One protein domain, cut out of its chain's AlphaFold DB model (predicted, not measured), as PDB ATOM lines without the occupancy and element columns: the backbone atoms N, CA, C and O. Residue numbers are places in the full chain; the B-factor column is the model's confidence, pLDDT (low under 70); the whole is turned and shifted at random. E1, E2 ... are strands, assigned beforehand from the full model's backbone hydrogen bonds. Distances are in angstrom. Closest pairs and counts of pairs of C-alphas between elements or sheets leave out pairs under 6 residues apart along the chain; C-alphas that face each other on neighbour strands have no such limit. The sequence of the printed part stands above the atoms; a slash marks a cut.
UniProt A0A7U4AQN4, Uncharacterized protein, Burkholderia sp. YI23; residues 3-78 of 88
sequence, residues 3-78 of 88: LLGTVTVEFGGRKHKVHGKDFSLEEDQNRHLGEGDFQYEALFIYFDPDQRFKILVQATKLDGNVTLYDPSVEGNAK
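AT A GLANCE: This is residues 3 to 78 of the 88 residues of an uncharacterized protein of Burkholderia sp. YI23 (UniProt A0A7U4AQN4). A long, twisted sheet of five strands makes a rod, with E3, E4 and E5 side by side along it and the short strands E6 and E7 one after the other along the other side of E5. A separate small hairpin, E1 and E2, is set over one face of the sheet near the end where E5 begins and E7 lies, while the turn between E3 and E4 makes the opposite end. The printed part has 76 residues with no named helix and seven named strands, E1 to E7 in order along the chain, and the class is all strand. In both sheets neighbour strands are antiparallel, and the five-strand sheet is branched at E5. The whole is loose, with a radius of gyration of the C-alphas of 14.5 A and spans of 50 by 20 by 17 A.

IN THESE COORDINATES: E1 is residues 6 to 11, 15.8 A from first to last C-alpha, and begins at C-alpha 6 (162.863, 175.903, 159.073). E2 is residues 14 to 19, 16.5 A. E3 is residues 24 to 34, 29.2 A, and ends at C-alpha 34 (183.022, 154.728, 177.705). E4 is residues 37 to 47, 32.9 A, and E5 is residues 53 to 62, 30.3 A. E6 is residues 65 to 68. E7 is residues 72 to 75 and ends at C-alpha 75 (171.347, 166.469, 145.303).

HOW THE PARTS SIT: E5 has three neighbours: E4 on one side, beside residues 54 to 62, and on the other side E7 beside residues 53 to 56 and E6 beside residues 59 to 62. E4 and E5 are a hairpin, with N 42 and O 59 at 2.8 A and directions 163 degrees apart. E5 and E6 are a hairpin with N 67 and O 60 at 2.8 A. E5 and E7 are antiparallel at 156 degrees, with N 54 and O 74 at 2.9 A. E3, an edge strand, forms a hairpin with E4, with N 31 and O 39 at 2.8 A. E3, E4, E5 and E6 are a meander, each strand the antiparallel neighbour of the one before. E6 and E7 are apart. E1 and E2 are a hairpin at 153 degrees, with N 9 and O 16 at 2.8 A. E2 is apart from E4, but only just, the closest C-alphas being 8.1 A apart.

THE WHOLE: The C-alphas of Gly 13 and Glu 35 are the two farthest apart, 50.3 A. The printed part, residues 3 to 78, has no cut. The six links between named strands are tight. The mean pLDDT of the printed part is 93.6, and no printed residue is under 70.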
ATOM      1  N   LEU A   3     162.524 167.980 165.706       94.69
ATOM      2  CA  LEU A   3     163.099 169.073 164.933       94.69
ATOM      3  C   LEU A   3     162.053 170.174 164.693       94.69
ATOM      4  O   LEU A   3     160.933 169.926 164.241       94.69
ATOM      5  N   LEU A   4     162.424 171.407 165.013       95.94
ATOM      6  CA  LEU A   4     161.607 172.611 164.918       95.94
ATOM      7  C   LEU A   4     162.268 173.614 163.963       95.94
ATOM      8  O   LEU A   4     163.373 173.404 163.473       95.94
ATOM      9  N   GLY A   5     161.582 174.722 163.689       97.06
ATOM     10  CA  GLY A   5     162.117 175.774 162.826       97.06
ATOM     11  C   GLY A   5     162.014 175.434 161.340       97.06
ATOM     12  O   GLY A   5     161.084 174.739 160.910       97.06
ATOM     13  N   THR A   6     162.918 176.000 160.537       98.00
ATOM     14  CA  THR A   6     162.863 175.903 159.073       98.00
ATOM     15  C   THR A   6     164.242 175.865 158.433       98.00
ATOM     16  O   THR A   6     165.161 176.507 158.927       98.00
ATOM     17  N   VAL A   7     164.341 175.201 157.281       97.88
ATOM     18  CA  VAL A   7     165.462 175.317 156.336       97.88
ATOM     19  C   VAL A   7     164.932 175.911 155.039       97.88
ATOM     20  O   VAL A   7     163.898 175.479 154.527       97.88
ATOM     21  N   THR A   8     165.637 176.889 154.483       98.06
ATOM     22  CA  THR A   8     165.383 177.390 153.133       98.06
ATOM     23  C   THR A   8     166.439 176.844 152.184       98.06
ATOM     24  O   THR A   8     167.635 177.090 152.348       98.06
ATOM     25  N   VAL A   9     165.988 176.150 151.142       97.06
ATOM     26  CA  VAL A   9     166.838 175.658 150.057       97.06
ATOM     27  C   VAL A   9     166.543 176.391 148.755       97.06
ATOM     28  O   VAL A   9     165.405 176.759 148.479       97.06
ATOM     29  N   GLU A  10     167.562 176.607 147.937       97.25
ATOM     30  CA  GLU A  10     167.434 177.073 146.563       97.25
ATOM     31  C   GLU A  10     167.534 175.881 145.604       97.25
ATOM     32  O   GLU A  10     168.523 175.147 145.607       97.25
ATOM     33  N   PHE A  11     166.496 175.689 144.790       93.06
ATOM     34  CA  PHE A  11     166.392 174.647 143.773       93.06
ATOM     35  C   PHE A  11     165.729 175.232 142.519       93.06
ATOM     36  O   PHE A  11     164.722 175.933 142.608       93.06
ATOM     37  N   GLY A  12     166.302 174.996 141.333       90.75
ATOM     38  CA  GLY A  12     165.748 175.517 140.071       90.75
ATOM     39  C   GLY A  12     165.623 177.050 140.021       90.75
ATOM     40  O   GLY A  12     164.697 177.569 139.399       90.75
ATOM     41  N   GLY A  13     166.507 177.773 140.720       93.75
ATOM     42  CA  GLY A  13     166.470 179.239 140.835       93.75
ATOM     43  C   GLY A  13     165.336 179.780 141.712       93.75
ATOM     44  O   GLY A  13     165.022 180.968 141.650       93.75
ATOM     45  N   ARG A  14     164.680 178.921 142.502       94.88
ATOM     46  CA  ARG A  14     163.612 179.289 143.436       94.88
ATOM     47  C   ARG A  14     163.973 178.867 144.848       94.88
ATOM     48  O   ARG A  14     164.608 177.838 145.054       94.88
ATOM     49  N   LYS A  15     163.525 179.653 145.827       96.88
ATOM     50  CA  LYS A  15     163.664 179.326 147.247       96.88
ATOM     51  C   LYS A  15     162.458 178.521 147.722       96.88
ATOM     52  O   LYS A  15     161.318 178.917 147.485       96.88
ATOM     53  N   HIS A  16     162.725 177.430 148.421       95.31
ATOM     54  CA  HIS A  16     161.752 176.529 149.019       95.31
ATOM     55  C   HIS A  16     162.012 176.448 150.515       95.31
ATOM     56  O   HIS A  16     163.150 176.273 150.942       95.31
ATOM     57  N   LYS A  17     160.953 176.589 151.307       97.19
ATOM     58  CA  LYS A  17     161.016 176.492 152.763       97.19
ATOM     59  C   LYS A  17     160.529 175.112 153.189       97.19
ATOM     60  O   LYS A  17     159.428 174.723 152.811       97.19
ATOM     61  N   VAL A  18     161.344 174.420 153.972       97.44
ATOM     62  CA  VAL A  18     161.053 173.119 154.579       97.44
ATOM     63  C   VAL A  18     160.936 173.330 156.083       97.44
ATOM     64  O   VAL A  18     161.797 173.981 156.679       97.44
ATOM     65  N   HIS A  19     159.869 172.834 156.707       97.62
ATOM     66  CA  HIS A  19     159.704 172.952 158.153       97.62
ATOM     67  C   HIS A  19     160.347 171.763 158.867       97.62
ATOM     68  O   HIS A  19     160.293 170.649 158.365       97.62
ATOM     69  N   GLY A  20     160.894 171.970 160.071       96.50
ATOM     70  CA  GLY A  20     161.488 170.891 160.877       96.50
ATOM     71  C   GLY A  20     160.537 169.705 161.103       96.50
ATOM     72  O   GLY A  20     160.958 168.557 161.058       96.50
ATOM     73  N   LYS A  21     159.229 169.974 161.214       96.19
ATOM     74  CA  LYS A  21     158.170 168.951 161.321       96.19
ATOM     75  C   LYS A  21     157.991 168.076 160.070       96.19
ATOM     76  O   LYS A  21     157.298 167.069 160.149       96.19
ATOM     77  N   ASP A  22     158.516 168.511 158.925       96.62
ATOM     78  CA  ASP A  22     158.443 167.778 157.659       96.62
ATOM     79  C   ASP A  22     159.612 166.781 157.532       96.62
ATOM     80  O   ASP A  22     159.642 165.989 156.593       96.62
ATOM     81  N   PHE A  23     160.580 166.819 158.457       96.75
ATOM     82  CA  PHE A  23     161.652 165.835 158.535       96.75
ATOM     83  C   PHE A  23     161.173 164.580 159.264       96.75
ATOM     84  O   PHE A  23     160.521 164.654 160.308       96.75
ATOM     85  N   SER A  24     161.576 163.428 158.747       94.88
ATOM     86  CA  SER A  24     161.440 162.142 159.419       94.88
ATOM     87  C   SER A  24     162.638 161.894 160.330       94.88
ATOM     88  O   SER A  24     163.763 162.221 159.961       94.88
ATOM     89  N   LEU A  25     162.416 161.293 161.502       93.62
ATOM     90  CA  LEU A  25     163.489 160.713 162.316       93.62
ATOM     91  C   LEU A  25     163.806 159.321 161.754       93.62
ATOM     92  O   LEU A  25     162.993 158.411 161.906       93.62
ATOM     93  N   GLU A  26     164.938 159.183 161.069       89.00
ATOM     94  CA  GLU A  26     165.306 157.950 160.354       89.00
ATOM     95  C   GLU A  26     166.195 157.030 161.194       89.00
ATOM     96  O   GLU A  26     166.027 155.813 161.167       89.00
ATOM     97  N   GLU A  27     167.114 157.600 161.972       84.62
ATOM     98  CA  GLU A  27     167.955 156.839 162.896       84.62
ATOM     99  C   GLU A  27     167.957 157.513 164.262       84.62
ATOM    100  O   GLU A  27     168.158 158.727 164.365       84.62
ATOM    101  N   ASP A  28     167.774 156.718 165.313       87.38
ATOM    102  CA  ASP A  28     168.101 157.126 166.663       87.38
ATOM    103  C   ASP A  28     168.772 156.006 167.458       87.38
ATOM    104  O   ASP A  28     168.379 154.841 167.425       87.38
ATOM    105  N   GLN A  29     169.855 156.346 168.151       90.06
ATOM    106  CA  GLN A  29     170.630 155.358 168.893       90.06
ATOM    107  C   GLN A  29     171.319 155.971 170.103       90.06
ATOM    108  O   GLN A  29     171.754 157.119 170.088       90.06
ATOM    109  N   ASN A  30     171.474 155.166 171.154       88.19
ATOM    110  CA  ASN A  30     172.378 155.491 172.248       88.19
ATOM    111  C   ASN A  30     173.756 154.916 171.931       88.19
ATOM    112  O   ASN A  30     173.943 153.699 171.897       88.19
ATOM    113  N   ARG A  31     174.729 155.796 171.735       88.12
ATOM    114  CA  ARG A  31     176.131 155.442 171.567       88.12
ATOM    115  C   ARG A  31     176.831 155.437 172.923       88.12
ATOM    116  O   ARG A  31     176.819 156.435 173.638       88.12
ATOM    117  N   HIS A  32     177.474 154.320 173.257       88.25
ATOM    118  CA  HIS A  32     178.311 154.215 174.451       88.25
ATOM    119  C   HIS A  32     179.632 154.960 174.218       88.25
ATOM    120  O   HIS A  32     180.348 154.656 173.260       88.25
ATOM    121  N   LEU A  33     179.958 155.925 175.077       85.94
ATOM    122  CA  LEU A  33     181.187 156.722 174.964       85.94
ATOM    123  C   LEU A  33     182.355 156.130 175.770       85.94
ATOM    124  O   LEU A  33     183.514 156.402 175.466       85.94
ATOM    125  N   GLY A  34     182.054 155.267 176.744       78.44
ATOM    126  CA  GLY A  34     183.022 154.728 177.705       78.44
ATOM    127  C   GLY A  34     182.596 155.088 179.128       78.44
ATOM    128  O   GLY A  34     181.712 155.911 179.296       78.44
ATOM    129  N   GLU A  35     183.139 154.408 180.139       81.75
ATOM    130  CA  GLU A  35     182.924 154.716 181.575       81.75
ATOM    131  C   GLU A  35     181.463 154.761 182.083       81.75
ATOM    132  O   GLU A  35     181.213 155.129 183.226       81.75
ATOM    133  N   GLY A  36     180.508 154.277 181.284       80.56
ATOM    134  CA  GLY A  36     179.076 154.280 181.603       80.56
ATOM    135  C   GLY A  36     178.300 155.444 180.984       80.56
ATOM    136  O   GLY A  36     177.085 155.503 181.162       80.56
ATOM    137  N   ASP A  37     178.968 156.315 180.224       85.88
ATOM    138  CA  ASP A  37     178.350 157.459 179.561       85.88
ATOM    139  C   ASP A  37     177.712 157.068 178.225       85.88
ATOM    140  O   ASP A  37     178.269 156.305 177.420       85.88
ATOM    141  N   PHE A  38     176.538 157.645 177.971       87.06
ATOM    142  CA  PHE A  38     175.759 157.439 176.757       87.06
ATOM    143  C   PHE A  38     175.444 158.776 176.093       87.06
ATOM    144  O   PHE A  38     174.934 159.697 176.730       87.06
ATOM    145  N   GLN A  39     175.676 158.844 174.787       92.25
ATOM    146  CA  GLN A  39     175.205 159.925 173.933       92.25
ATOM    147  C   GLN A  39     174.050 159.413 173.084       92.25
ATOM    148  O   GLN A  39     174.211 158.453 172.334       92.25
ATOM    149  N   TYR A  40     172.900 160.068 173.174       91.88
ATOM    150  CA  TYR A  40     171.829 159.848 172.211       91.88
ATOM    151  C   TYR A  40     172.169 160.589 170.916       91.88
ATOM    152  O   TYR A  40     172.521 161.767 170.959       91.88
ATOM    153  N   GLU A  41     172.079 159.912 169.781       94.50
ATOM    154  CA  GLU A  41     172.292 160.455 168.440       94.50
ATOM    155  C   GLU A  41     170.985 160.310 167.652       94.50
ATOM    156  O   GLU A  41     170.346 159.263 167.722       94.50
ATOM    157  N   ALA A  42     170.592 161.352 166.922       95.38
ATOM    158  CA  ALA A  42     169.406 161.377 166.075       95.38
ATOM    159  C   ALA A  42     169.752 161.914 164.683       95.38
ATOM    160  O   ALA A  42     170.450 162.925 164.553       95.38
ATOM    161  N   LEU A  43     169.224 161.258 163.653       96.69
ATOM    162  CA  LEU A  43     169.317 161.673 162.259       96.69
ATOM    163  C   LEU A  43     167.921 161.976 161.716       96.69
ATOM    164  O   LEU A  43     167.086 161.085 161.556       96.69
ATOM    165  N   PHE A  44     167.699 163.243 161.392       96.69
ATOM    166  CA  PHE A  44     166.497 163.717 160.729       96.69
ATOM    167  C   PHE A  44     166.756 163.860 159.229       96.69
ATOM    168  O   PHE A  44     167.740 164.489 158.826       96.69
ATOM    169  N   ILE A  45     165.867 163.320 158.396       97.50
ATOM    170  CA  ILE A  45     165.961 163.430 156.938       97.50
ATOM    171  C   ILE A  45     164.654 163.969 156.364       97.50
ATOM    172  O   ILE A  45     163.569 163.469 156.647       97.50
ATOM    173  N   TYR A  46     164.769 164.987 155.516       97.31
ATOM    174  CA  TYR A  46     163.696 165.414 154.626       97.31
ATOM    175  C   TYR A  46     163.995 164.927 153.212       97.31
ATOM    176  O   TYR A  46     165.084 165.172 152.688       97.31
ATOM    177  N   PHE A  47     163.006 164.305 152.574       96.25
ATOM    178  CA  PHE A  47     163.048 163.956 151.159       96.25
ATOM    179  C   PHE A  47     162.143 164.899 150.372       96.25
ATOM    180  O   PHE A  47     160.955 165.024 150.666       96.25
ATOM    181  N   ASP A  48     162.693 165.540 149.340       94.94
ATOM    182  CA  ASP A  48     161.877 166.255 148.363       94.94
ATOM    183  C   ASP A  48     160.840 165.296 147.737       94.94
ATOM    184  O   ASP A  48     161.213 164.174 147.386       94.94
ATOM    185  N   PRO A  49     159.565 165.701 147.553       92.75
ATOM    186  CA  PRO A  49     158.523 164.827 147.003       92.75
ATOM    187  C   PRO A  49     158.864 164.209 145.644       92.75
ATOM    188  O   PRO A  49     158.463 163.083 145.361       92.75
ATOM    189  N   ASP A  50     159.639 164.924 144.824       93.31
ATOM    190  CA  ASP A  50     160.095 164.461 143.511       93.31
ATOM    191  C   ASP A  50     161.473 163.759 143.580       93.31
ATOM    192  O   ASP A  50     162.091 163.498 142.550       93.31
ATOM    193  N   GLN A  51     161.980 163.479 144.787       91.25
ATOM    194  CA  GLN A  51     163.272 162.841 145.078       91.25
ATOM    195  C   GLN A  51     164.490 163.534 144.441       91.25
ATOM    196  O   GLN A  51     165.484 162.895 144.097       91.25
ATOM    197  N   ARG A  52     164.442 164.861 144.277       93.62
ATOM    198  CA  ARG A  52     165.516 165.625 143.607       93.62
ATOM    199  C   ARG A  52     166.667 165.994 144.537       93.62
ATOM    200  O   ARG A  52     167.783 166.246 144.076       93.62
ATOM    201  N   PHE A  53     166.375 166.090 145.826       96.06
ATOM    202  CA  PHE A  53     167.339 166.341 146.884       96.06
ATOM    203  C   PHE A  53     166.817 165.775 148.206       96.06
ATOM    204  O   PHE A  53     165.621 165.507 148.358       96.06
ATOM    205  N   LYS A  54     167.715 165.634 149.175       97.19
ATOM    206  CA  LYS A  54     167.369 165.383 150.576       97.19
ATOM    207  C   LYS A  54     168.166 166.311 151.483       97.19
ATOM    208  O   LYS A  54     169.271 166.723 151.126       97.19
ATOM    209  N   ILE A  55     167.594 166.643 152.631       97.75
ATOM    210  CA  ILE A  55     168.246 167.450 153.665       97.75
ATOM    211  C   ILE A  55     168.487 166.544 154.865       97.75
ATOM    212  O   ILE A  55     167.559 165.864 155.296       97.75
ATOM    213  N   LEU A  56     169.711 166.534 155.385       97.88
ATOM    214  CA  LEU A  56     170.106 165.750 156.548       97.88
ATOM    215  C   LEU A  56     170.430 166.695 157.697       97.88
ATOM    216  O   LEU A  56     171.177 167.660 157.517       97.88
ATOM    217  N   VAL A  57     169.894 166.394 158.873       97.50
ATOM    218  CA  VAL A  57     170.145 167.138 160.107       97.50
ATOM    219  C   VAL A  57     170.468 166.147 161.205       97.50
ATOM    220  O   VAL A  57     169.699 165.225 161.465       97.50
ATOM    221  N   GLN A  58     171.606 166.342 161.856       96.81
ATOM    222  CA  GLN A  58     172.021 165.514 162.980       96.81
ATOM    223  C   GLN A  58     171.820 166.276 164.282       96.81
ATOM    224  O   GLN A  58     172.063 167.482 164.350       96.81
ATOM    225  N   ALA A  59     171.412 165.565 165.326       95.94
ATOM    226  CA  ALA A  59     171.376 166.083 166.682       95.94
ATOM    227  C   ALA A  59     171.952 165.056 167.654       95.94
ATOM    228  O   ALA A  59     171.795 163.849 167.472       95.94
ATOM    229  N   THR A  60     172.603 165.534 168.706       94.62
ATOM    230  CA  THR A  60     173.100 164.694 169.797       94.62
ATOM    231  C   THR A  60     172.609 165.218 171.133       94.62
ATOM    232  O   THR A  60     172.392 166.417 171.304       94.62
ATOM    233  N   LYS A  61     172.419 164.319 172.098       92.94
ATOM    234  CA  LYS A  61     172.130 164.667 173.488       92.94
ATOM    235  C   LYS A  61     173.067 163.913 174.418       92.94
ATOM    236  O   LYS A  61     173.049 162.685 174.450       92.94
ATOM    237  N   LEU A  62     173.829 164.672 175.196       91.62
ATOM    238  CA  LEU A  62     174.757 164.181 176.209       91.62
ATOM    239  C   LEU A  62     174.554 164.997 177.488       91.62
ATOM    240  O   LEU A  62     174.531 166.227 177.442       91.62
ATOM    241  N   ASP A  63     174.334 164.324 178.616       88.81
ATOM    242  CA  ASP A  63     174.126 164.954 179.931       88.81
ATOM    243  C   ASP A  63     173.052 166.053 179.948       88.81
ATOM    244  O   ASP A  63     173.178 167.092 180.592       88.81
ATOM    245  N   GLY A  64     171.975 165.838 179.189       85.94
ATOM    246  CA  GLY A  64     170.874 166.796 179.059       85.94
ATOM    247  C   GLY A  64     171.144 167.960 178.101       85.94
ATOM    248  O   GLY A  64     170.192 168.642 177.729       85.94
ATOM    249  N   ASN A  65     172.382 168.143 177.641       90.31
ATOM    250  CA  ASN A  65     172.741 169.145 176.644       90.31
ATOM    251  C   ASN A  65     172.455 168.607 175.248       90.31
ATOM    252  O   ASN A  65     172.918 167.523 174.895       90.31
ATOM    253  N   VAL A  66     171.699 169.368 174.461       93.38
ATOM    254  CA  VAL A  66     171.400 169.022 173.073       93.38
ATOM    255  C   VAL A  66     172.278 169.861 172.153       93.38
ATOM    256  O   VAL A  66     172.355 171.076 172.312       93.38
ATOM    257  N   THR A  67     172.935 169.209 171.198       94.31
ATOM    258  CA  THR A  67     173.692 169.858 170.126       94.31
ATOM    259  C   THR A  67     173.012 169.553 168.804       94.31
ATOM    260  O   THR A  67     172.803 168.387 168.473       94.31
ATOM    261  N   LEU A  68     172.663 170.594 168.053       96.31
ATOM    262  CA  LEU A  68     172.184 170.488 166.681       96.31
ATOM    263  C   LEU A  68     173.341 170.817 165.739       96.31
ATOM    264  O   LEU A  68     174.024 171.820 165.941       96.31
ATOM    265  N   TYR A  69     173.567 169.973 164.740       96.25
ATOM    266  CA  TYR A  69     174.577 170.216 163.713       96.25
ATOM    267  C   TYR A  69     173.946 170.902 162.503       96.25
ATOM    268  O   TYR A  69     172.766 170.686 162.210       96.25
ATOM    269  N   ASP A  70     174.754 171.693 161.794       96.50
ATOM    270  CA  ASP A  70     174.312 172.413 160.602       96.50
ATOM    271  C   ASP A  70     173.667 171.450 159.588       96.50
ATOM    272  O   ASP A  70     174.208 170.365 159.323       96.50
ATOM    273  N   PRO A  71     172.523 171.828 158.992       97.44
ATOM    274  CA  PRO A  71     171.887 171.017 157.972       97.44
ATOM    275  C   PRO A  71     172.815 170.851 156.764       97.44
ATOM    276  O   PRO A  71     173.495 171.780 156.326       97.44
ATOM    277  N   SER A  72     172.775 169.671 156.156       97.69
ATOM    278  CA  SER A  72     173.441 169.399 154.881       97.69
ATOM    279  C   SER A  72     172.425 168.991 153.824       97.69
ATOM    280  O   SER A  72     171.332 168.520 154.134       97.69
ATOM    281  N   VAL A  73     172.768 169.207 152.556       97.19
ATOM    282  CA  VAL A  73     171.908 168.864 151.424       97.19
ATOM    283  C   VAL A  73     172.658 167.964 150.456       97.19
ATOM    284  O   VAL A  73     173.796 168.243 150.081       97.19
ATOM    285  N   GLU A  74     172.001 166.888 150.038       96.62
ATOM    286  CA  GLU A  74     172.456 166.021 148.956       96.62
ATOM    287  C   GLU A  74     171.522 166.180 147.754       96.62
ATOM    288  O   GLU A  74     170.299 166.179 147.904       96.62
ATOM    289  N   GLY A  75     172.091 166.284 146.551       93.88
ATOM    290  CA  GLY A  75     171.347 166.469 145.303       93.88
ATOM    291  C   GLY A  75     171.456 167.888 144.742       93.88
ATOM    292  O   GLY A  75     172.403 168.617 145.023       93.88
ATOM    293  N   ASN A  76     170.487 168.277 143.913       91.38
ATOM    294  CA  ASN A  76     170.565 169.495 143.093       91.38
ATOM    295  C   ASN A  76     170.051 170.769 143.789       91.38
ATOM    296  O   ASN A  76     169.591 171.689 143.114       91.38
ATOM    297  N   ALA A  77     170.103 170.834 145.116       95.88
ATOM    298  CA  ALA A  77     169.654 171.984 145.900       95.88
ATOM    299  C   ALA A  77     170.797 172.546 146.753       95.88
ATOM    300  O   ALA A  77     171.792 171.872 147.006       95.88
ATOM    301  N   LYS A  78     170.649 173.790 147.209       97.19
ATOM    302  CA  LYS A  78     171.603 174.452 148.104       97.19
ATOM    303  C   LYS A  78     170.875 175.039 149.302       97.19
ATOM    304  O   LYS A  78     169.890 175.741 149.114       97.19
TER     305      LYS A  78